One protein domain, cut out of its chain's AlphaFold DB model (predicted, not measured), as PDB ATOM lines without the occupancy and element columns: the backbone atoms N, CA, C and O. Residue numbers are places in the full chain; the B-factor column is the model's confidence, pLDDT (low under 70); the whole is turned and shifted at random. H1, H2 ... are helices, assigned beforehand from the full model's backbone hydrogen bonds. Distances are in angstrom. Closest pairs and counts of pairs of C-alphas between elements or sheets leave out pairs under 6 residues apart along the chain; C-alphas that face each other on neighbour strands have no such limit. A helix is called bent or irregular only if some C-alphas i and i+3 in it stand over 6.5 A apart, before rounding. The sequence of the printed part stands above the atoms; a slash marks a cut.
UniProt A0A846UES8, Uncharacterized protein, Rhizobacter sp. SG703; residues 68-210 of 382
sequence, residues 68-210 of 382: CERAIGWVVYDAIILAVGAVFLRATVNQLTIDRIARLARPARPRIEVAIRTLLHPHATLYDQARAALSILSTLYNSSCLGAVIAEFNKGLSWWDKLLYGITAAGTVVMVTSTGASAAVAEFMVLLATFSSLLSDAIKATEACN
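AT A GLANCE: This is residues 68 to 210 of the 382 residues of an uncharacterized protein of Rhizobacter sp. SG703 (UniProt A0A846UES8). One helix, H1, makes the core; the longest helix, H7, runs beside it the opposite way, and two helix pairs cross it, H3a with H5 and H3b with H4. H6 runs slanting past one end of H1, and residues 177 to 182, of which 177 belongs to H6 and the rest link it to H7, stick out. The printed part has 143 residues with seven named helices, H1 to H7 in chain order, and no named strand: all helix. It is compact, with a radius of gyration of the C-alphas of 15.0 A and spans of 45 by 39 by 27 A.

HOW THE PARTS SIT: Start at H1, residues 68 to 84, the hub, touching five other helices. H2, residues 87 to 91, touches its residues 78 to 81 alone, closest at C-alphas 87 and 81, 6.3 A; H2 is only just irregular, C-alphas 87 and 90 being 6.6 A apart. H3, residues 95 to 119, was assigned as one helix by its hydrogen bonds but is bent, C-alphas 107 and 110 being 7.9 A apart; its arms are H3a, residues 95 to 107, and H3b, residues 110 to 119. H3a is irregular, with C-alphas 104 and 107 7.4 A apart, and touches H1 about perpendicular at 86 degrees, closest at C-alphas 102 and 73, 4.0 A. H4, residues 126 to 142, has a kink of 27 degrees near residue 136 and forms a helical hairpin with H3b, closest at C-alphas 129 and 119, 4.7 A. Residues 133 to 137 alone of H4 touch H1, closest at C-alphas 133 and 79, 6.1 A. H5, residues 146 to 155, touches H3a at a shallow tilt of 8 degrees, opposite ways, closest at C-alphas 149 and 101, 5.5 A. H6, residues 159 to 177, only just touches H1, with 3 pairs of C-alphas within 8 A, closest at 169 and 84, 6.1 A. H7, residues 183 to 208, touches H1 at a shallow tilt of 10 degrees, opposite ways, closest at C-alphas 205 and 71, 4.6 A. Every O i to N i+4 pair is within hydrogen-bond range in H1, H3b, H5 and H6, against 8 of 9 in H3a, 12 of 13 in H4, 21 of 22 in H7 and 0 of 1 in H2, where 0 of 2 O i to N i+3 pairs are.

IN THESE COORDINATES: Find C-alpha 68 at (146.304, 119.274, 115.146), where H1 begins; it runs 24.8 A. H3a measures 20.2 A, H4 24.1 A and H6 27.6 A. H7 runs 38.6 A to C-alpha 208 at (143.367, 115.668, 115.121).

THE WHOLE: The C-alphas of Thr 179 and Asn 210, 46.0 A apart, are the farthest. The printed part has no cut and no long link. The model's pLDDT is under 70 at residues 127 to 128, 164 to 190 and 193.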
ATOM      1  N   CYS A  68     147.305 118.208 115.076       95.44
ATOM      2  CA  CYS A  68     146.304 119.274 115.146       95.44
ATOM      3  C   CYS A  68     146.749 120.550 114.411       95.44
ATOM      4  O   CYS A  68     146.004 121.093 113.594       95.44
ATOM      5  N   GLU A  69     147.970 121.037 114.661       95.56
ATOM      6  CA  GLU A  69     148.472 122.247 113.998       95.56
ATOM      7  C   GLU A  69     148.606 122.046 112.487       95.56
ATOM      8  O   GLU A  69     148.227 122.924 111.710       95.56
ATOM      9  N   ARG A  70     149.094 120.875 112.064       96.00
ATOM     10  CA  ARG A  70     149.187 120.513 110.646       96.00
ATOM     11  C   ARG A  70     147.809 120.456 109.988       96.00
ATOM     12  O   ARG A  70     147.643 120.981 108.888       96.00
ATOM     13  N   ALA A  71     146.818 119.870 110.657       96.19
ATOM     14  CA  ALA A  71     145.452 119.806 110.148       96.19
ATOM     15  C   ALA A  71     144.822 121.204 110.000       96.19
ATOM     16  O   ALA A  71     144.219 121.494 108.972       96.19
ATOM     17  N   ILE A  72     145.049 122.121 110.949       95.88
ATOM     18  CA  ILE A  72     144.641 123.532 110.804       95.88
ATOM     19  C   ILE A  72     145.366 124.203 109.622       95.88
ATOM     20  O   ILE A  72     144.766 125.006 108.907       95.88
ATOM     21  N   GLY A  73     146.634 123.859 109.374       96.25
ATOM     22  CA  GLY A  73     147.378 124.314 108.196       96.25
ATOM     23  C   GLY A  73     146.696 123.960 106.872       96.25
ATOM     24  O   GLY A  73     146.623 124.810 105.983       96.25
ATOM     25  N   TRP A  74     146.150 122.746 106.762       96.12
ATOM     26  CA  TRP A  74     145.363 122.314 105.602       96.12
ATOM     27  C   TRP A  74     144.081 123.134 105.428       96.12
ATOM     28  O   TRP A  74     143.824 123.630 104.334       96.12
ATOM     29  N   VAL A  75     143.343 123.389 106.515       96.31
ATOM     30  CA  VAL A  75     142.150 124.255 106.479       96.31
ATOM     31  C   VAL A  75     142.497 125.659 105.974       96.31
ATOM     32  O   VAL A  75     141.801 126.211 105.124       96.31
ATOM     33  N   VAL A  76     143.583 126.253 106.477       96.25
ATOM     34  CA  VAL A  76     144.039 127.580 106.033       96.25
ATOM     35  C   VAL A  76     144.399 127.570 104.548       96.25
ATOM     36  O   VAL A  76     144.030 128.492 103.819       96.25
ATOM     37  N   TYR A  77     145.101 126.533 104.097       95.00
ATOM     38  CA  TYR A  77     145.472 126.366 102.698       95.00
ATOM     39  C   TYR A  77     144.239 126.271 101.786       95.00
ATOM     40  O   TYR A  77     144.156 126.997 100.794       95.00
ATOM     41  N   ASP A  78     143.245 125.460 102.154       92.19
ATOM     42  CA  ASP A  78     141.992 125.340 101.403       92.19
ATOM     43  C   ASP A  78     141.175 126.629 101.396       92.19
ATOM     44  O   ASP A  78     140.590 126.975 100.372       92.19
ATOM     45  N   ALA A  79     141.138 127.365 102.512       91.62
ATOM     46  CA  ALA A  79     140.439 128.645 102.580       91.62
ATOM     47  C   ALA A  79     141.062 129.663 101.611       91.62
ATOM     48  O   ALA A  79     140.341 130.412 100.951       91.62
ATOM     49  N   ILE A  80     142.394 129.659 101.476       91.94
ATOM     50  CA  ILE A  80     143.105 130.480 100.489       91.94
ATOM     51  C   ILE A  80     142.778 130.015  99.076       91.94
ATOM     52  O   ILE A  80     142.417 130.847  98.250       91.94
ATOM     53  N   ILE A  81     142.850 128.707  98.808       89.62
ATOM     54  CA  ILE A  81     142.491 128.129  97.507       89.62
ATOM     55  C   ILE A  81     141.075 128.536  97.095       89.62
ATOM     56  O   ILE A  81     140.873 128.956  95.957       89.62
ATOM     57  N   LEU A  82     140.113 128.425  98.011       86.94
ATOM     58  CA  LEU A  82     138.722 128.795  97.784       86.94
ATOM     59  C   LEU A  82     138.607 130.285  97.441       86.94
ATOM     60  O   LEU A  82     137.904 130.639  96.500       86.94
ATOM     61  N   ALA A  83     139.340 131.149  98.150       85.06
ATOM     62  CA  ALA A  83     139.340 132.594  97.918       85.06
ATOM     63  C   ALA A  83     139.867 132.991  96.536       85.06
ATOM     64  O   ALA A  83     139.389 133.960  95.949       85.06
ATOM     65  N   VAL A  84     140.874 132.270  96.036       83.75
ATOM     66  CA  VAL A  84     141.521 132.570  94.751       83.75
ATOM     67  C   VAL A  84     140.982 131.725  93.588       83.75
ATOM     68  O   VAL A  84     141.465 131.867  92.468       83.75
ATOM     69  N   GLY A  85     140.020 130.828  93.839       80.31
ATOM     70  CA  GLY A  85     139.448 129.928  92.829       80.31
ATOM     71  C   GLY A  85     140.399 128.822  92.340       80.31
ATOM     72  O   GLY A  85     140.238 128.309  91.234       80.31
ATOM     73  N   ALA A  86     141.403 128.432  93.132       82.88
ATOM     74  CA  ALA A  86     142.525 127.588  92.697       82.88
ATOM     75  C   ALA A  86     142.346 126.078  92.953       82.88
ATOM     76  O   ALA A  86     143.225 125.408  93.498       82.88
ATOM     77  N   VAL A  87     141.200 125.521  92.574       75.31
ATOM     78  CA  VAL A  87     140.739 124.178  92.992       75.31
ATOM     79  C   VAL A  87     141.729 123.048  92.708       75.31
ATOM     80  O   VAL A  87     141.854 122.111  93.494       75.31
ATOM     81  N   PHE A  88     142.477 123.147  91.612       75.44
ATOM     82  CA  PHE A  88     143.405 122.102  91.179       75.44
ATOM     83  C   PHE A  88     144.719 122.051  91.981       75.44
ATOM     84  O   PHE A  88     145.453 121.070  91.882       75.44
ATOM     85  N   LEU A  89     145.006 123.051  92.823       77.25
ATOM     86  CA  LEU A  89     146.258 123.122  93.588       77.25
ATOM     87  C   LEU A  89     146.363 122.195  94.773       77.25
ATOM     88  O   LEU A  89     147.452 121.985  95.313       77.25
ATOM     89  N   ARG A  90     145.236 121.674  95.236       81.00
ATOM     90  CA  ARG A  90     145.265 120.802  96.398       81.00
ATOM     91  C   ARG A  90     146.113 119.555  96.141       81.00
ATOM     92  O   ARG A  90     146.784 119.083  97.048       81.00
ATOM     93  N   ALA A  91     146.142 119.072  94.899       82.62
ATOM     94  CA  ALA A  91     146.927 117.905  94.510       82.62
ATOM     95  C   ALA A  91     148.439 118.174  94.390       82.62
ATOM     96  O   ALA A  91     149.218 117.223  94.389       82.62
ATOM     97  N   THR A  92     148.868 119.434  94.266       82.06
ATOM     98  CA  THR A  92     150.272 119.786  93.985       82.06
ATOM     99  C   THR A  92     151.040 120.272  95.214       82.06
ATOM    100  O   THR A  92     152.268 120.361  95.173       82.06
ATOM    101  N   VAL A  93     150.352 120.559  96.325       89.81
ATOM    102  CA  VAL A  93     150.998 121.043  97.549       89.81
ATOM    103  C   VAL A  93     151.731 119.924  98.282       89.81
ATOM    104  O   VAL A  93     151.217 118.823  98.475       89.81
ATOM    105  N   ASN A  94     152.951 120.214  98.727       90.69
ATOM    106  CA  ASN A  94     153.715 119.306  99.575       90.69
ATOM    107  C   ASN A  94     153.438 119.574 101.069       90.69
ATOM    108  O   ASN A  94     153.071 120.681 101.467       90.69
ATOM    109  N   GLN A  95     153.663 118.561 101.911       91.12
ATOM    110  CA  GLN A  95     153.475 118.657 103.369       91.12
ATOM    111  C   GLN A  95     154.335 119.760 104.005       91.12
ATOM    112  O   GLN A  95     153.897 120.423 104.939       91.12
ATOM    113  N   LEU A  96     155.535 120.016 103.472       91.44
ATOM    114  CA  LEU A  96     156.428 121.054 103.992       91.44
ATOM    115  C   LEU A  96     155.810 122.459 103.874       91.44
ATOM    116  O   LEU A  96     155.952 123.267 104.793       91.44
ATOM    117  N   THR A  97     155.117 122.753 102.772       92.19
ATOM    118  CA  THR A  97     154.384 124.010 102.575       92.19
ATOM    119  C   THR A  97     153.264 124.139 103.599       92.19
ATOM    120  O   THR A  97     153.131 125.191 104.221       92.19
ATOM    121  N   ILE A  98     152.510 123.063 103.840       94.81
ATOM    122  CA  ILE A  98     151.440 123.054 104.845       94.81
ATOM    123  C   ILE A  98     151.998 123.277 106.250       94.81
ATOM    124  O   ILE A  98     151.487 124.121 106.981       94.81
ATOM    125  N   ASP A  99     153.103 122.623 106.601       94.44
ATOM    126  CA  ASP A  99     153.769 122.807 107.890       94.44
ATOM    127  C   ASP A  99     154.248 124.259 108.083       94.44
ATOM    128  O   ASP A  99     154.178 124.836 109.171       94.44
ATOM    129  N   ARG A 100     154.727 124.910 107.018       94.06
ATOM    130  CA  ARG A 100     155.080 126.339 107.062       94.06
ATOM    131  C   ARG A 100     153.853 127.233 107.215       94.06
ATOM    132  O   ARG A 100     153.891 128.140 108.043       94.06
ATOM    133  N   ILE A 101     152.772 126.957 106.488       95.00
ATOM    134  CA  ILE A 101     151.505 127.689 106.611       95.00
ATOM    135  C   ILE A 101     150.944 127.565 108.031       95.00
ATOM    136  O   ILE A 101     150.618 128.583 108.640       95.00
ATOM    137  N   ALA A 102     150.916 126.357 108.595       95.81
ATOM    138  CA  ALA A 102     150.472 126.101 109.962       95.81
ATOM    139  C   ALA A 102     151.269 126.924 110.985       95.81
ATOM    140  O   ALA A 102     150.687 127.585 111.846       95.81
ATOM    141  N   ARG A 103     152.606 126.954 110.856       93.94
ATOM    142  CA  ARG A 103     153.472 127.770 111.724       93.94
ATOM    143  C   ARG A 103     153.161 129.257 111.621       93.94
ATOM    144  O   ARG A 103     153.053 129.920 112.647       93.94
ATOM    145  N   LEU A 104     153.005 129.770 110.403       94.56
ATOM    146  CA  LEU A 104     152.699 131.183 110.170       94.56
ATOM    147  C   LEU A 104     151.299 131.569 110.659       94.56
ATOM    148  O   LEU A 104     151.094 132.706 111.069       94.56
ATOM    149  N   ALA A 105     150.353 130.629 110.668       94.81
ATOM    150  CA  ALA A 105     148.998 130.841 111.160       94.81
ATOM    151  C   ALA A 105     148.858 130.707 112.692       94.81
ATOM    152  O   ALA A 105     147.790 131.010 113.226       94.81
ATOM    153  N   ARG A 106     149.906 130.297 113.428       94.75
ATOM    154  CA  ARG A 106     149.855 130.115 114.897       94.75
ATOM    155  C   ARG A 106     149.271 131.311 115.666       94.75
ATOM    156  O   ARG A 106     148.422 131.068 116.522       94.75
ATOM    157  N   PRO A 107     149.630 132.581 115.378       93.06
ATOM    158  CA  PRO A 107     149.062 133.730 116.095       93.06
ATOM    159  C   PRO A 107     147.546 133.887 115.901       93.06
ATOM    160  O   PRO A 107     146.853 134.422 116.762       93.06
ATOM    161  N   ALA A 108     147.023 133.402 114.774       92.12
ATOM    162  CA  ALA A 108     145.609 133.429 114.421       92.12
ATOM    163  C   ALA A 108     144.829 132.199 114.914       92.12
ATOM    164  O   ALA A 108     143.598 132.186 114.824       92.12
ATOM    165  N   ARG A 109     145.522 131.171 115.428       93.69
ATOM    166  CA  ARG A 109     144.961 129.834 115.653       93.69
ATOM    167  C   ARG A 109     143.653 129.846 116.450       93.69
ATOM    168  O   ARG A 109     142.679 129.343 115.906       93.69
ATOM    169  N   PRO A 110     143.541 130.485 117.634       90.31
ATOM    170  CA  PRO A 110     142.311 130.408 118.430       90.31
ATOM    171  C   PRO A 110     141.056 130.879 117.682       90.31
ATOM    172  O   PRO A 110     139.973 130.333 117.864       90.31
ATOM    173  N   ARG A 111     141.192 131.878 116.802       86.94
ATOM    174  CA  ARG A 111     140.081 132.397 115.990       86.94
ATOM    175  C   ARG A 111     139.780 131.503 114.785       86.94
ATOM    176  O   ARG A 111     138.615 131.319 114.444       86.94
ATOM    177  N   ILE A 112     140.807 130.901 114.183       90.81
ATOM    178  CA  ILE A 112     140.638 129.892 113.127       90.81
ATOM    179  C   ILE A 112     139.903 128.661 113.681       90.81
ATOM    180  O   ILE A 112     139.001 128.152 113.027       90.81
ATOM    181  N   GLU A 113     140.210 128.225 114.907       91.25
ATOM    182  CA  GLU A 113     139.505 127.119 115.573       91.25
ATOM    183  C   GLU A 113     138.004 127.414 115.737       91.25
ATOM    184  O   GLU A 113     137.165 126.554 115.468       91.25
ATOM    185  N   VAL A 114     137.646 128.649 116.109       86.69
ATOM    186  CA  VAL A 114     136.243 129.094 116.187       86.69
ATOM    187  C   VAL A 114     135.566 129.043 114.814       86.69
ATOM    188  O   VAL A 114     134.442 128.551 114.705       86.69
ATOM    189  N   ALA A 115     136.249 129.484 113.755       85.06
ATOM    190  CA  ALA A 115     135.728 129.405 112.393       85.06
ATOM    191  C   ALA A 115     135.512 127.950 111.932       85.06
ATOM    192  O   ALA A 115     134.456 127.643 111.382       85.06
ATOM    193  N   ILE A 116     136.451 127.039 112.222       92.62
ATOM    194  CA  ILE A 116     136.324 125.603 111.913       92.62
ATOM    195  C   ILE A 116     135.113 124.993 112.626       92.62
ATOM    196  O   ILE A 116     134.333 124.264 112.018       92.62
ATOM    197  N   ARG A 117     134.902 125.318 113.905       87.62
ATOM    198  CA  ARG A 117     133.739 124.814 114.654       87.62
ATOM    199  C   ARG A 117     132.418 125.305 114.076       87.62
ATOM    200  O   ARG A 117     131.451 124.553 114.060       87.62
ATOM    201  N   THR A 118     132.369 126.540 113.583       83.50
ATOM    202  CA  THR A 118     131.163 127.070 112.934       83.50
ATOM    203  C   THR A 118     130.939 126.484 111.548       83.50
ATOM    204  O   THR A 118     129.793 126.208 111.214       83.50
ATOM    205  N   LEU A 119     132.002 126.204 110.782       86.44
ATOM    206  CA  LEU A 119     131.901 125.461 109.520       86.44
ATOM    207  C   LEU A 119     131.218 124.099 109.707       86.44
ATOM    208  O   LEU A 119     130.443 123.678 108.851       86.44
ATOM    209  N   LEU A 120     131.487 123.432 110.830       90.12
ATOM    210  CA  LEU A 120     131.024 122.073 111.117       90.12
ATOM    211  C   LEU A 120     129.827 122.006 112.066       90.12
ATOM    212  O   LEU A 120     129.444 120.920 112.503       90.12
ATOM    213  N   HIS A 121     129.240 123.147 112.425       84.38
ATOM    214  CA  HIS A 121     128.137 123.154 113.370       84.38
ATOM    215  C   HIS A 121     126.899 122.466 112.744       84.38
ATOM    216  O   HIS A 121     126.524 122.828 111.626       84.38
ATOM    217  N   PRO A 122     126.217 121.534 113.449       79.56
ATOM    218  CA  PRO A 122     125.107 120.733 112.905       79.56
ATOM    219  C   PRO A 122     123.974 121.554 112.275       79.56
ATOM    220  O   PRO A 122     123.294 121.108 111.356       79.56
ATOM    221  N   HIS A 123     123.764 122.760 112.802       78.88
ATOM    222  CA  HIS A 123     122.715 123.689 112.377       78.88
ATOM    223  C   HIS A 123     123.259 124.932 111.662       78.88
ATOM    224  O   HIS A 123     122.539 125.921 111.548       78.88
ATOM    225  N   ALA A 124     124.526 124.930 111.232       71.12
ATOM    226  CA  ALA A 124     125.055 126.035 110.439       71.12
ATOM    227  C   ALA A 124     124.318 126.113 109.101       71.12
ATOM    228  O   ALA A 124     124.230 125.133 108.359       71.12
ATOM    229  N   THR A 125     123.802 127.294 108.778       77.62
ATOM    230  CA  THR A 125     123.257 127.548 107.445       77.62
ATOM    231  C   THR A 125     124.394 127.609 106.418       77.62
ATOM    232  O   THR A 125     125.551 127.848 106.768       77.62
ATOM    233  N   LEU A 126     124.076 127.474 105.124       70.94
ATOM    234  CA  LEU A 126     125.056 127.701 104.046       70.94
ATOM    235  C   LEU A 126     125.716 129.086 104.146       70.94
ATOM    236  O   LEU A 126     126.887 129.255 103.812       70.94
ATOM    237  N   TYR A 127     124.970 130.077 104.637       68.38
ATOM    238  CA  TYR A 127     125.485 131.418 104.881       68.38
ATOM    239  C   TYR A 127     126.502 131.447 106.031       68.38
ATOM    240  O   TYR A 127     127.571 132.040 105.878       68.38
ATOM    241  N   ASP A 128     126.214 130.778 107.153       67.12
ATOM    242  CA  ASP A 128     127.136 130.688 108.296       67.12
ATOM    243  C   ASP A 128     128.430 129.974 107.907       67.12
ATOM    244  O   ASP A 128     129.523 130.425 108.242       67.12
ATOM    245  N   GLN A 129     128.298 128.900 107.133       80.50
ATOM    246  CA  GLN A 129     129.408 128.148 106.567       80.50
ATOM    247  C   GLN A 129     130.287 129.014 105.651       80.50
ATOM    248  O   GLN A 129     131.504 129.082 105.838       80.50
ATOM    249  N   ALA A 130     129.688 129.742 104.703       76.12
ATOM    250  CA  ALA A 130     130.425 130.646 103.819       76.12
ATOM    251  C   ALA A 130     131.120 131.778 104.600       76.12
ATOM    252  O   ALA A 130     132.289 132.090 104.354       76.12
ATOM    253  N   ARG A 131     130.435 132.374 105.583       75.25
ATOM    254  CA  ARG A 131     130.998 133.425 106.443       75.25
ATOM    255  C   ARG A 131     132.149 132.896 107.295       75.25
ATOM    256  O   ARG A 131     133.156 133.583 107.433       75.25
ATOM    257  N   ALA A 132     132.031 131.685 107.830       78.81
ATOM    258  CA  ALA A 132     133.087 131.048 108.603       78.81
ATOM    259  C   ALA A 132     134.330 130.769 107.741       78.81
ATOM    260  O   ALA A 132     135.438 131.086 108.172       78.81
ATOM    261  N   ALA A 133     134.163 130.301 106.498       86.06
ATOM    262  CA  ALA A 133     135.273 130.167 105.548       86.06
ATOM    263  C   ALA A 133     135.983 131.512 105.291       86.06
ATOM    264  O   ALA A 133     137.207 131.597 105.373       86.06
ATOM    265  N   LEU A 134     135.224 132.591 105.059       83.31
ATOM    266  CA  LEU A 134     135.785 133.937 104.875       83.31
ATOM    267  C   LEU A 134     136.428 134.502 106.153       83.31
ATOM    268  O   LEU A 134     137.411 135.245 106.079       83.31
ATOM    269  N   SER A 135     135.915 134.137 107.329       82.56
ATOM    270  CA  SER A 135     136.458 134.550 108.628       82.56
ATOM    271  C   SER A 135     137.875 134.018 108.859       82.56
ATOM    272  O   SER A 135     138.691 134.693 109.488       82.56
ATOM    273  N   ILE A 136     138.228 132.862 108.284       88.25
ATOM    274  CA  ILE A 136     139.606 132.344 108.316       88.25
ATOM    275  C   ILE A 136     140.557 133.340 107.637       88.25
ATOM    276  O   ILE A 136     141.579 133.716 108.211       88.25
ATOM    277  N   LEU A 137     140.192 133.843 106.453       89.62
ATOM    278  CA  LEU A 137     140.997 134.815 105.704       89.62
ATOM    279  C   LEU A 137     141.074 136.165 106.418       89.62
ATOM    280  O   LEU A 137     142.159 136.737 106.540       89.62
ATOM    281  N   SER A 138     139.941 136.665 106.926       80.19
ATOM    282  CA  SER A 138     139.910 137.935 107.662       80.19
ATOM    283  C   SER A 138     140.740 137.851 108.946       80.19
ATOM    284  O   SER A 138     141.460 138.786 109.289       80.19
ATOM    285  N   THR A 139     140.728 136.700 109.620       82.69
ATOM    286  CA  THR A 139     141.541 136.444 110.809       82.69
ATOM    287  C   THR A 139     143.031 136.471 110.475       82.69
ATOM    288  O   THR A 139     143.811 137.096 111.200       82.69
ATOM    289  N   LEU A 140     143.446 135.840 109.374       87.69
ATOM    290  CA  LEU A 140     144.833 135.890 108.905       87.69
ATOM    291  C   LEU A 140     145.258 137.320 108.553       87.69
ATOM    292  O   LEU A 140     146.381 137.720 108.859       87.69
ATOM    293  N   TYR A 141     144.368 138.104 107.940       88.12
ATOM    294  CA  TYR A 141     144.622 139.510 107.628       88.12
ATOM    295  C   TYR A 141     144.802 140.341 108.904       88.12
ATOM    296  O   TYR A 141     145.831 140.987 109.087       88.12
ATOM    297  N   ASN A 142     143.847 140.246 109.831       80.25
ATOM    298  CA  ASN A 142     143.828 141.018 111.076       80.25
ATOM    299  C   ASN A 142     144.971 140.654 112.032       80.25
ATOM    300  O   ASN A 142     145.370 141.463 112.864       80.25
ATOM    301  N   SER A 143     145.514 139.441 111.921       80.62
ATOM    302  CA  SER A 143     146.696 138.999 112.671       80.62
ATOM    303  C   SER A 143     148.019 139.343 111.978       80.62
ATOM    304  O   SER A 143     149.072 138.914 112.439       80.62
ATOM    305  N   SER A 144     147.992 140.084 110.862       88.75
ATOM    306  CA  SER A 144     149.163 140.382 110.020       88.75
ATOM    307  C   SER A 144     149.901 139.136 109.497       88.75
ATOM    308  O   SER A 144     151.032 139.230 109.024       88.75
ATOM    309  N   CYS A 145     149.266 137.961 109.546       90.12
ATOM    310  CA  CYS A 145     149.847 136.695 109.101       90.12
ATOM    311  C   CYS A 145     149.572 136.428 107.614       90.12
ATOM    312  O   CYS A 145     150.328 135.699 106.975       90.12
ATOM    313  N   LEU A 146     148.524 137.034 107.039       90.31
ATOM    314  CA  LEU A 146     148.082 136.760 105.667       90.31
ATOM    315  C   LEU A 146     149.199 136.960 104.641       90.31
ATOM    316  O   LEU A 146     149.387 136.107 103.782       90.31
ATOM    317  N   GLY A 147     149.968 138.048 104.744       86.88
ATOM    318  CA  GLY A 147     151.067 138.317 103.814       86.88
ATOM    319  C   GLY A 147     152.132 137.218 103.832       86.88
ATOM    320  O   GLY A 147     152.564 136.759 102.776       86.88
ATOM    321  N   ALA A 148     152.507 136.742 105.023       90.62
ATOM    322  CA  ALA A 148     153.475 135.661 105.173       90.62
ATOM    323  C   ALA A 148     152.911 134.319 104.678       90.62
ATOM    324  O   ALA A 148     153.600 133.582 103.972       90.62
ATOM    325  N   VAL A 149     151.649 134.022 104.994       92.00
ATOM    326  CA  VAL A 149     150.975 132.793 104.557       92.00
ATOM    327  C   VAL A 149     150.828 132.760 103.032       92.00
ATOM    328  O   VAL A 149     151.182 131.760 102.414       92.00
ATOM    329  N   ILE A 150     150.395 133.859 102.404       88.38
ATOM    330  CA  ILE A 150     150.319 133.987 100.939       88.38
ATOM    331  C   ILE A 150     151.715 133.879 100.312       88.38
ATOM    332  O   ILE A 150     151.867 133.302  99.235       88.38
ATOM    333  N   ALA A 151     152.754 134.409 100.963       87.25
ATOM    334  CA  ALA A 151     154.121 134.282 100.470       87.25
ATOM    335  C   ALA A 151     154.594 132.819 100.452       87.25
ATOM    336  O   ALA A 151     155.176 132.396  99.455       87.25
ATOM    337  N   GLU A 152     154.327 132.033 101.502       90.19
ATOM    338  CA  GLU A 152     154.642 130.594 101.505       90.19
ATOM    339  C   GLU A 152     153.766 129.805 100.534       90.19
ATOM    340  O   GLU A 152     154.294 128.980  99.789       90.19
ATOM    341  N   PHE A 153     152.468 130.111 100.459       88.06
ATOM    342  CA  PHE A 153     151.573 129.557  99.444       88.06
ATOM    343  C   PHE A 153     152.176 129.741  98.046       88.06
ATOM    344  O   PHE A 153     152.409 128.766  97.338       88.06
ATOM    345  N   ASN A 154     152.576 130.968  97.701       85.88
ATOM    346  CA  ASN A 154     153.198 131.301  96.419       85.88
ATOM    347  C   ASN A 154     154.554 130.625  96.167       85.88
ATOM    348  O   ASN A 154     154.947 130.487  95.005       85.88
ATOM    349  N   LYS A 155     155.303 130.239  97.205       86.69
ATOM    350  CA  LYS A 155     156.543 129.458  97.046       86.69
ATOM    351  C   LYS A 155     156.253 128.006  96.677       86.69
ATOM    352  O   LYS A 155     157.055 127.409  95.970       86.69
ATOM    353  N   GLY A 156     155.118 127.468  97.123       81.06
ATOM    354  CA  GLY A 156     154.653 126.131  96.754       81.06
ATOM    355  C   GLY A 156     154.166 126.013  95.307       81.06
ATOM    356  O   GLY A 156     154.006 124.901  94.819       81.06
ATOM    357  N   LEU A 157     153.952 127.139  94.618       80.44
ATOM    358  CA  LEU A 157     153.410 127.181  93.261       80.44
ATOM    359  C   LEU A 157     154.499 127.216  92.192       80.44
ATOM    360  O   LEU A 157     155.416 128.049  92.250       80.44
ATOM    361  N   SER A 158     154.328 126.411  91.143       83.00
ATOM    362  CA  SER A 158     155.106 126.572  89.918       83.00
ATOM    363  C   SER A 158     154.743 127.886  89.212       83.00
ATOM    364  O   SER A 158     153.727 128.530  89.494       83.00
ATOM    365  N   TRP A 159     155.583 128.322  88.274       80.94
ATOM    366  CA  TRP A 159     155.264 129.490  87.447       80.94
ATOM    367  C   TRP A 159     153.974 129.289  86.633       80.94
ATOM    368  O   TRP A 159     153.174 130.218  86.525       80.94
ATOM    369  N   TRP A 160     153.744 128.072  86.127       71.56
ATOM    370  CA  TRP A 160     152.524 127.723  85.396       71.56
ATOM    371  C   TRP A 160     151.276 127.838  86.268       71.56
ATOM    372  O   TRP A 160     150.278 128.398  85.822       71.56
ATOM    373  N   ASP A 161     151.360 127.398  87.523       74.38
ATOM    374  CA  ASP A 161     150.263 127.529  88.480       74.38
ATOM    375  C   ASP A 161     149.917 129.012  88.701       74.38
ATOM    376  O   ASP A 161     148.761 129.412  88.596       74.38
ATOM    377  N   LYS A 162     150.929 129.866  88.910       72.38
ATOM    378  CA  LYS A 162     150.735 131.319  89.095       72.38
ATOM    379  C   LYS A 162     150.061 131.984  87.897       72.38
ATOM    380  O   LYS A 162     149.197 132.838  88.084       72.38
ATOM    381  N   LEU A 163     150.456 131.605  86.679       71.12
ATOM    382  CA  LEU A 163     149.839 132.103  85.450       71.12
ATOM    383  C   LEU A 163     148.366 131.678  85.363       71.12
ATOM    384  O   LEU A 163     147.512 132.507  85.050       71.12
ATOM    385  N   LEU A 164     148.071 130.416  85.693       67.44
ATOM    386  CA  LEU A 164     146.707 129.896  85.731       67.44
ATOM    387  C   LEU A 164     145.829 130.722  86.690       67.44
ATOM    388  O   LEU A 164     144.734 131.117  86.296       67.44
ATOM    389  N   TYR A 165     146.323 131.083  87.886       68.06
ATOM    390  CA  TYR A 165     145.568 131.908  88.852       68.06
ATOM    391  C   TYR A 165     145.353 133.338  88.414       68.06
ATOM    392  O   TYR A 165     144.277 133.874  88.654       68.06
ATOM    393  N   GLY A 166     146.331 133.951  87.745       65.44
ATOM    394  CA  GLY A 166     146.123 135.268  87.147       65.44
ATOM    395  C   GLY A 166     144.918 135.263  86.203       65.44
ATOM    396  O   GLY A 166     144.108 136.186  86.228       65.44
ATOM    397  N   ILE A 167     144.757 134.182  85.433       61.78
ATOM    398  CA  ILE A 167     143.635 133.995  84.508       61.78
ATOM    399  C   ILE A 167     142.343 133.643  85.256       61.78
ATOM    400  O   ILE A 167     141.303 134.218  84.947       61.78
ATOM    401  N   THR A 168     142.387 132.738  86.241       65.38
ATOM    402  CA  THR A 168     141.173 132.305  86.962       65.38
ATOM    403  C   THR A 168     140.604 133.438  87.813       65.38
ATOM    404  O   THR A 168     139.420 133.728  87.711       65.38
ATOM    405  N   ALA A 169     141.452 134.160  88.554       63.50
ATOM    406  CA  ALA A 169     141.039 135.310  89.354       63.50
ATOM    407  C   ALA A 169     140.477 136.445  88.483       63.50
ATOM    408  O   ALA A 169     139.468 137.055  88.836       63.50
ATOM    409  N   ALA A 170     141.086 136.709  87.320       57.16
ATOM    410  CA  ALA A 170     140.525 137.645  86.348       57.16
ATOM    411  C   ALA A 170     139.169 137.158  85.811       57.16
ATOM    412  O   ALA A 170     138.248 137.960  85.678       57.16
ATOM    413  N   GLY A 171     139.025 135.852  85.563       60.94
ATOM    414  CA  GLY A 171     137.767 135.208  85.188       60.94
ATOM    415  C   GLY A 171     136.664 135.433  86.222       60.94
ATOM    416  O   GLY A 171     135.602 135.932  85.858       60.94
ATOM    417  N   THR A 172     136.943 135.186  87.504       63.94
ATOM    418  CA  THR A 172     135.994 135.400  88.608       63.94
ATOM    419  C   THR A 172     135.573 136.873  88.722       63.94
ATOM    420  O   THR A 172     134.391 137.168  88.900       63.94
ATOM    421  N   VAL A 173     136.503 137.824  88.552       59.72
ATOM    422  CA  VAL A 173     136.186 139.268  88.553       59.72
ATOM    423  C   VAL A 173     135.299 139.646  87.364       59.72
ATOM    424  O   VAL A 173     134.279 140.309  87.546       59.72
ATOM    425  N   VAL A 174     135.652 139.202  86.154       55.56
ATOM    426  CA  VAL A 174     134.863 139.458  84.939       55.56
ATOM    427  C   VAL A 174     133.463 138.859  85.069       55.56
ATOM    428  O   VAL A 174     132.482 139.499  84.692       55.56
ATOM    429  N   MET A 175     133.350 137.681  85.675       58.78
ATOM    430  CA  MET A 175     132.092 136.983  85.921       58.78
ATOM    431  C   MET A 175     131.158 137.731  86.868       58.78
ATOM    432  O   MET A 175     129.994 137.922  86.519       58.78
ATOM    433  N   VAL A 176     131.665 138.235  88.001       58.53
ATOM    434  CA  VAL A 176     130.893 139.101  88.917       58.53
ATOM    435  C   VAL A 176     130.349 140.336  88.189       58.53
ATOM    436  O   VAL A 176     129.297 140.860  88.550       58.53
ATOM    437  N   THR A 177     131.030 140.779  87.129       58.47
ATOM    438  CA  THR A 177     130.615 141.930  86.317       58.47
ATOM    439  C   THR A 177     129.797 141.582  85.067       58.47
ATOM    440  O   THR A 177     129.296 142.493  84.410       58.47
ATOM    441  N   SER A 178     129.623 140.299  84.721       56.62
ATOM    442  CA  SER A 178     128.953 139.873  83.484       56.62
ATOM    443  C   SER A 178     127.560 139.286  83.750       56.62
ATOM    444  O   SER A 178     127.376 138.430  84.608       56.62
ATOM    445  N   THR A 179     126.550 139.717  82.993       57.62
ATOM    446  CA  THR A 179     125.132 139.358  83.200       57.62
ATOM    447  C   THR A 179     124.698 138.050  82.508       57.62
ATOM    448  O   THR A 179     123.506 137.824  82.304       57.62
ATOM    449  N   GLY A 180     125.636 137.192  82.091       61.50
ATOM    450  CA  GLY A 180     125.353 135.971  81.324       61.50
ATOM    451  C   GLY A 180     125.196 134.723  82.202       61.50
ATOM    452  O   GLY A 180     126.169 134.232  82.761       61.50
ATOM    453  N   ALA A 181     123.987 134.159  82.279       54.66
ATOM    454  CA  ALA A 181     123.636 133.071  83.206       54.66
ATOM    455  C   ALA A 181     124.350 131.714  82.979       54.66
ATOM    456  O   ALA A 181     124.348 130.872  83.872       54.66
ATOM    457  N   SER A 182     124.952 131.462  81.811       55.78
ATOM    458  CA  SER A 182     125.488 130.134  81.457       55.78
ATOM    459  C   SER A 182     126.925 129.872  81.926       55.78
ATOM    460  O   SER A 182     127.257 128.724  82.214       55.78
ATOM    461  N   ALA A 183     127.768 130.900  82.065       56.97
ATOM    462  CA  ALA A 183     129.133 130.742  82.583       56.97
ATOM    463  C   ALA A 183     129.168 130.554  84.117       56.97
ATOM    464  O   ALA A 183     130.106 129.969  84.651       56.97
ATOM    465  N   ALA A 184     128.102 130.957  84.820       58.91
ATOM    466  CA  ALA A 184     128.020 130.905  86.283       58.91
ATOM    467  C   ALA A 184     127.916 129.479  86.845       58.91
ATOM    468  O   ALA A 184     128.358 129.220  87.959       58.91
ATOM    469  N   VAL A 185     127.364 128.534  86.078       57.47
ATOM    470  CA  VAL A 185     127.076 127.178  86.573       57.47
ATOM    471  C   VAL A 185     128.344 126.329  86.700       57.47
ATOM    472  O   VAL A 185     128.508 125.618  87.688       57.47
ATOM    473  N   ALA A 186     129.264 126.405  85.733       54.25
ATOM    474  CA  ALA A 186     130.486 125.597  85.748       54.25
ATOM    475  C   ALA A 186     131.457 126.036  86.859       54.25
ATOM    476  O   ALA A 186     132.011 125.193  87.561       54.25
ATOM    477  N   GLU A 187     131.619 127.346  87.065       64.88
ATOM    478  CA  GLU A 187     132.482 127.885  88.123       64.88
ATOM    479  C   GLU A 187     131.880 127.657  89.520       64.88
ATOM    480  O   GLU A 187     132.605 127.335  90.459       64.88
ATOM    481  N   PHE A 188     130.549 127.689  89.651       64.75
ATOM    482  CA  PHE A 188     129.876 127.326  90.900       64.75
ATOM    483  C   PHE A 188     130.156 125.873  91.316       64.75
ATOM    484  O   PHE A 188     130.438 125.614  92.482       64.75
ATOM    485  N   MET A 189     130.166 124.925  90.372       59.41
ATOM    486  CA  MET A 189     130.514 123.521  90.661       59.41
ATOM    487  C   MET A 189     131.966 123.364  91.130       59.41
ATOM    488  O   MET A 189     132.261 122.560  92.017       59.41
ATOM    489  N   VAL A 190     132.872 124.160  90.566       68.62
ATOM    490  CA  VAL A 190     134.291 124.197  90.938       68.62
ATOM    491  C   VAL A 190     134.462 124.780  92.353       68.62
ATOM    492  O   VAL A 190     135.156 124.188  93.186       68.62
ATOM    493  N   LEU A 191     133.751 125.862  92.683       72.69
ATOM    494  CA  LEU A 191     133.718 126.436  94.036       72.69
ATOM    495  C   LEU A 191     133.095 125.483  95.071       72.69
ATOM    496  O   LEU A 191     133.589 125.375  96.192       72.69
ATOM    497  N   LEU A 192     132.060 124.724  94.700       71.25
ATOM    498  CA  LEU A 192     131.477 123.702  95.577       71.25
ATOM    499  C   LEU A 192     132.470 122.573  95.891       71.25
ATOM    500  O   LEU A 192     132.547 122.114  97.032       71.25
ATOM    501  N   ALA A 193     133.268 122.146  94.908       69.50
ATOM    502  CA  ALA A 193     134.291 121.120  95.108       69.50
ATOM    503  C   ALA A 193     135.409 121.590  96.056       69.50
ATOM    504  O   ALA A 193     135.854 120.834  96.927       69.50
ATOM    505  N   THR A 194     135.832 122.853  95.941       78.38
ATOM    506  CA  THR A 194     136.787 123.452  96.891       78.38
ATOM    507  C   THR A 194     136.203 123.628  98.273       78.38
ATOM    508  O   THR A 194     136.873 123.344  99.262       78.38
ATOM    509  N   PHE A 195     134.942 124.038  98.357       81.12
ATOM    510  CA  PHE A 195     134.266 124.155  99.637       81.12
ATOM    511  C   PHE A 195     134.143 122.791 100.341       81.12
ATOM    512  O   PHE A 195     134.389 122.680 101.539       81.12
ATOM    513  N   SER A 196     133.876 121.722  99.587       75.69
ATOM    514  CA  SER A 196     133.832 120.343 100.104       75.69
ATOM    515  C   SER A 196     135.193 119.880 100.637       75.69
ATOM    516  O   SER A 196     135.282 119.213 101.666       75.69
ATOM    517  N   SER A 197     136.262 120.278  99.948       84.12
ATOM    518  CA  SER A 197     137.651 120.041 100.346       84.12
ATOM    519  C   SER A 197     137.985 120.749 101.672       84.12
ATOM    520  O   SER A 197     138.474 120.095 102.599       84.12
ATOM    521  N   LEU A 198     137.596 122.024 101.808       90.25
ATOM    522  CA  LEU A 198     137.706 122.794 103.052       90.25
ATOM    523  C   LEU A 198     136.930 122.142 104.209       90.25
ATOM    524  O   LEU A 198     137.459 122.036 105.314       90.25
ATOM    525  N   LEU A 199     135.699 121.674 103.971       87.31
ATOM    526  CA  LEU A 199     134.908 120.963 104.985       87.31
ATOM    527  C   LEU A 199     135.574 119.650 105.418       87.31
ATOM    528  O   LEU A 199     135.611 119.340 106.605       87.31
ATOM    529  N   SER A 200     136.128 118.885 104.474       88.69
ATOM    530  CA  SER A 200     136.828 117.635 104.789       88.69
ATOM    531  C   SER A 200     138.040 117.872 105.691       88.69
ATOM    532  O   SER A 200     138.231 117.136 106.660       88.69
ATOM    533  N   ASP A 201     138.838 118.904 105.417       90.50
ATOM    534  CA  ASP A 201     140.005 119.208 106.251       90.50
ATOM    535  C   ASP A 201     139.626 119.875 107.568       90.50
ATOM    536  O   ASP A 201     140.290 119.637 108.576       90.50
ATOM    537  N   ALA A 202     138.514 120.612 107.607       91.12
ATOM    538  CA  ALA A 202     137.920 121.069 108.855       91.12
ATOM    539  C   ALA A 202     137.583 119.873 109.764       91.12
ATOM    540  O   ALA A 202     137.953 119.895 110.936       91.12
ATOM    541  N   ILE A 203     136.951 118.811 109.239       89.88
ATOM    542  CA  ILE A 203     136.627 117.597 110.015       89.88
ATOM    543  C   ILE A 203     137.909 116.937 110.534       89.88
ATOM    544  O   ILE A 203     138.040 116.723 111.739       89.88
ATOM    545  N   LYS A 204     138.902 116.711 109.665       91.06
ATOM    546  CA  LYS A 204     140.197 116.141 110.083       91.06
ATOM    547  C   LYS A 204     140.888 116.996 111.143       91.06
ATOM    548  O   LYS A 204     141.522 116.454 112.042       91.06
ATOM    549  N   ALA A 205     140.759 118.323 111.067       93.31
ATOM    550  CA  ALA A 205     141.271 119.219 112.095       93.31
ATOM    551  C   ALA A 205     140.542 119.025 113.428       93.31
ATOM    552  O   ALA A 205     141.205 118.951 114.458       93.31
ATOM    553  N   THR A 206     139.215 118.859 113.438       91.62
ATOM    554  CA  THR A 206     138.492 118.558 114.688       91.62
ATOM    555  C   THR A 206     138.933 117.245 115.328       91.62
ATOM    556  O   THR A 206     139.144 117.210 116.542       91.62
ATOM    557  N   GLU A 207     139.139 116.201 114.518       92.00
ATOM    558  CA  GLU A 207     139.602 114.883 114.962       92.00
ATOM    559  C   GLU A 207     141.035 114.952 115.505       92.00
ATOM    560  O   GLU A 207     141.294 114.551 116.639       92.00
ATOM    561  N   ALA A 208     141.962 115.536 114.736       93.25
ATOM    562  CA  ALA A 208     143.367 115.668 115.121       93.25
ATOM    563  C   ALA A 208     143.564 116.564 116.356       93.25
ATOM    564  O   ALA A 208     144.502 116.365 117.129       93.25
ATOM    565  N   CYS A 209     142.686 117.550 116.557       94.00
ATOM    566  CA  CYS A 209     142.701 118.433 117.721       94.00
ATOM    567  C   CYS A 209     141.900 117.901 118.919       94.00
ATOM    568  O   CYS A 209     141.869 118.568 119.956       94.00
ATOM    569  N   ASN A 210     141.267 116.725 118.796       93.69
ATOM    570  CA  ASN A 210     140.425 116.110 119.823       93.69
ATOM    571  C   ASN A 210     139.387 117.090 120.406       93.69
ATOM    572  O   ASN A 210     139.206 117.193 121.624       93.69
TER     573      ASN A 210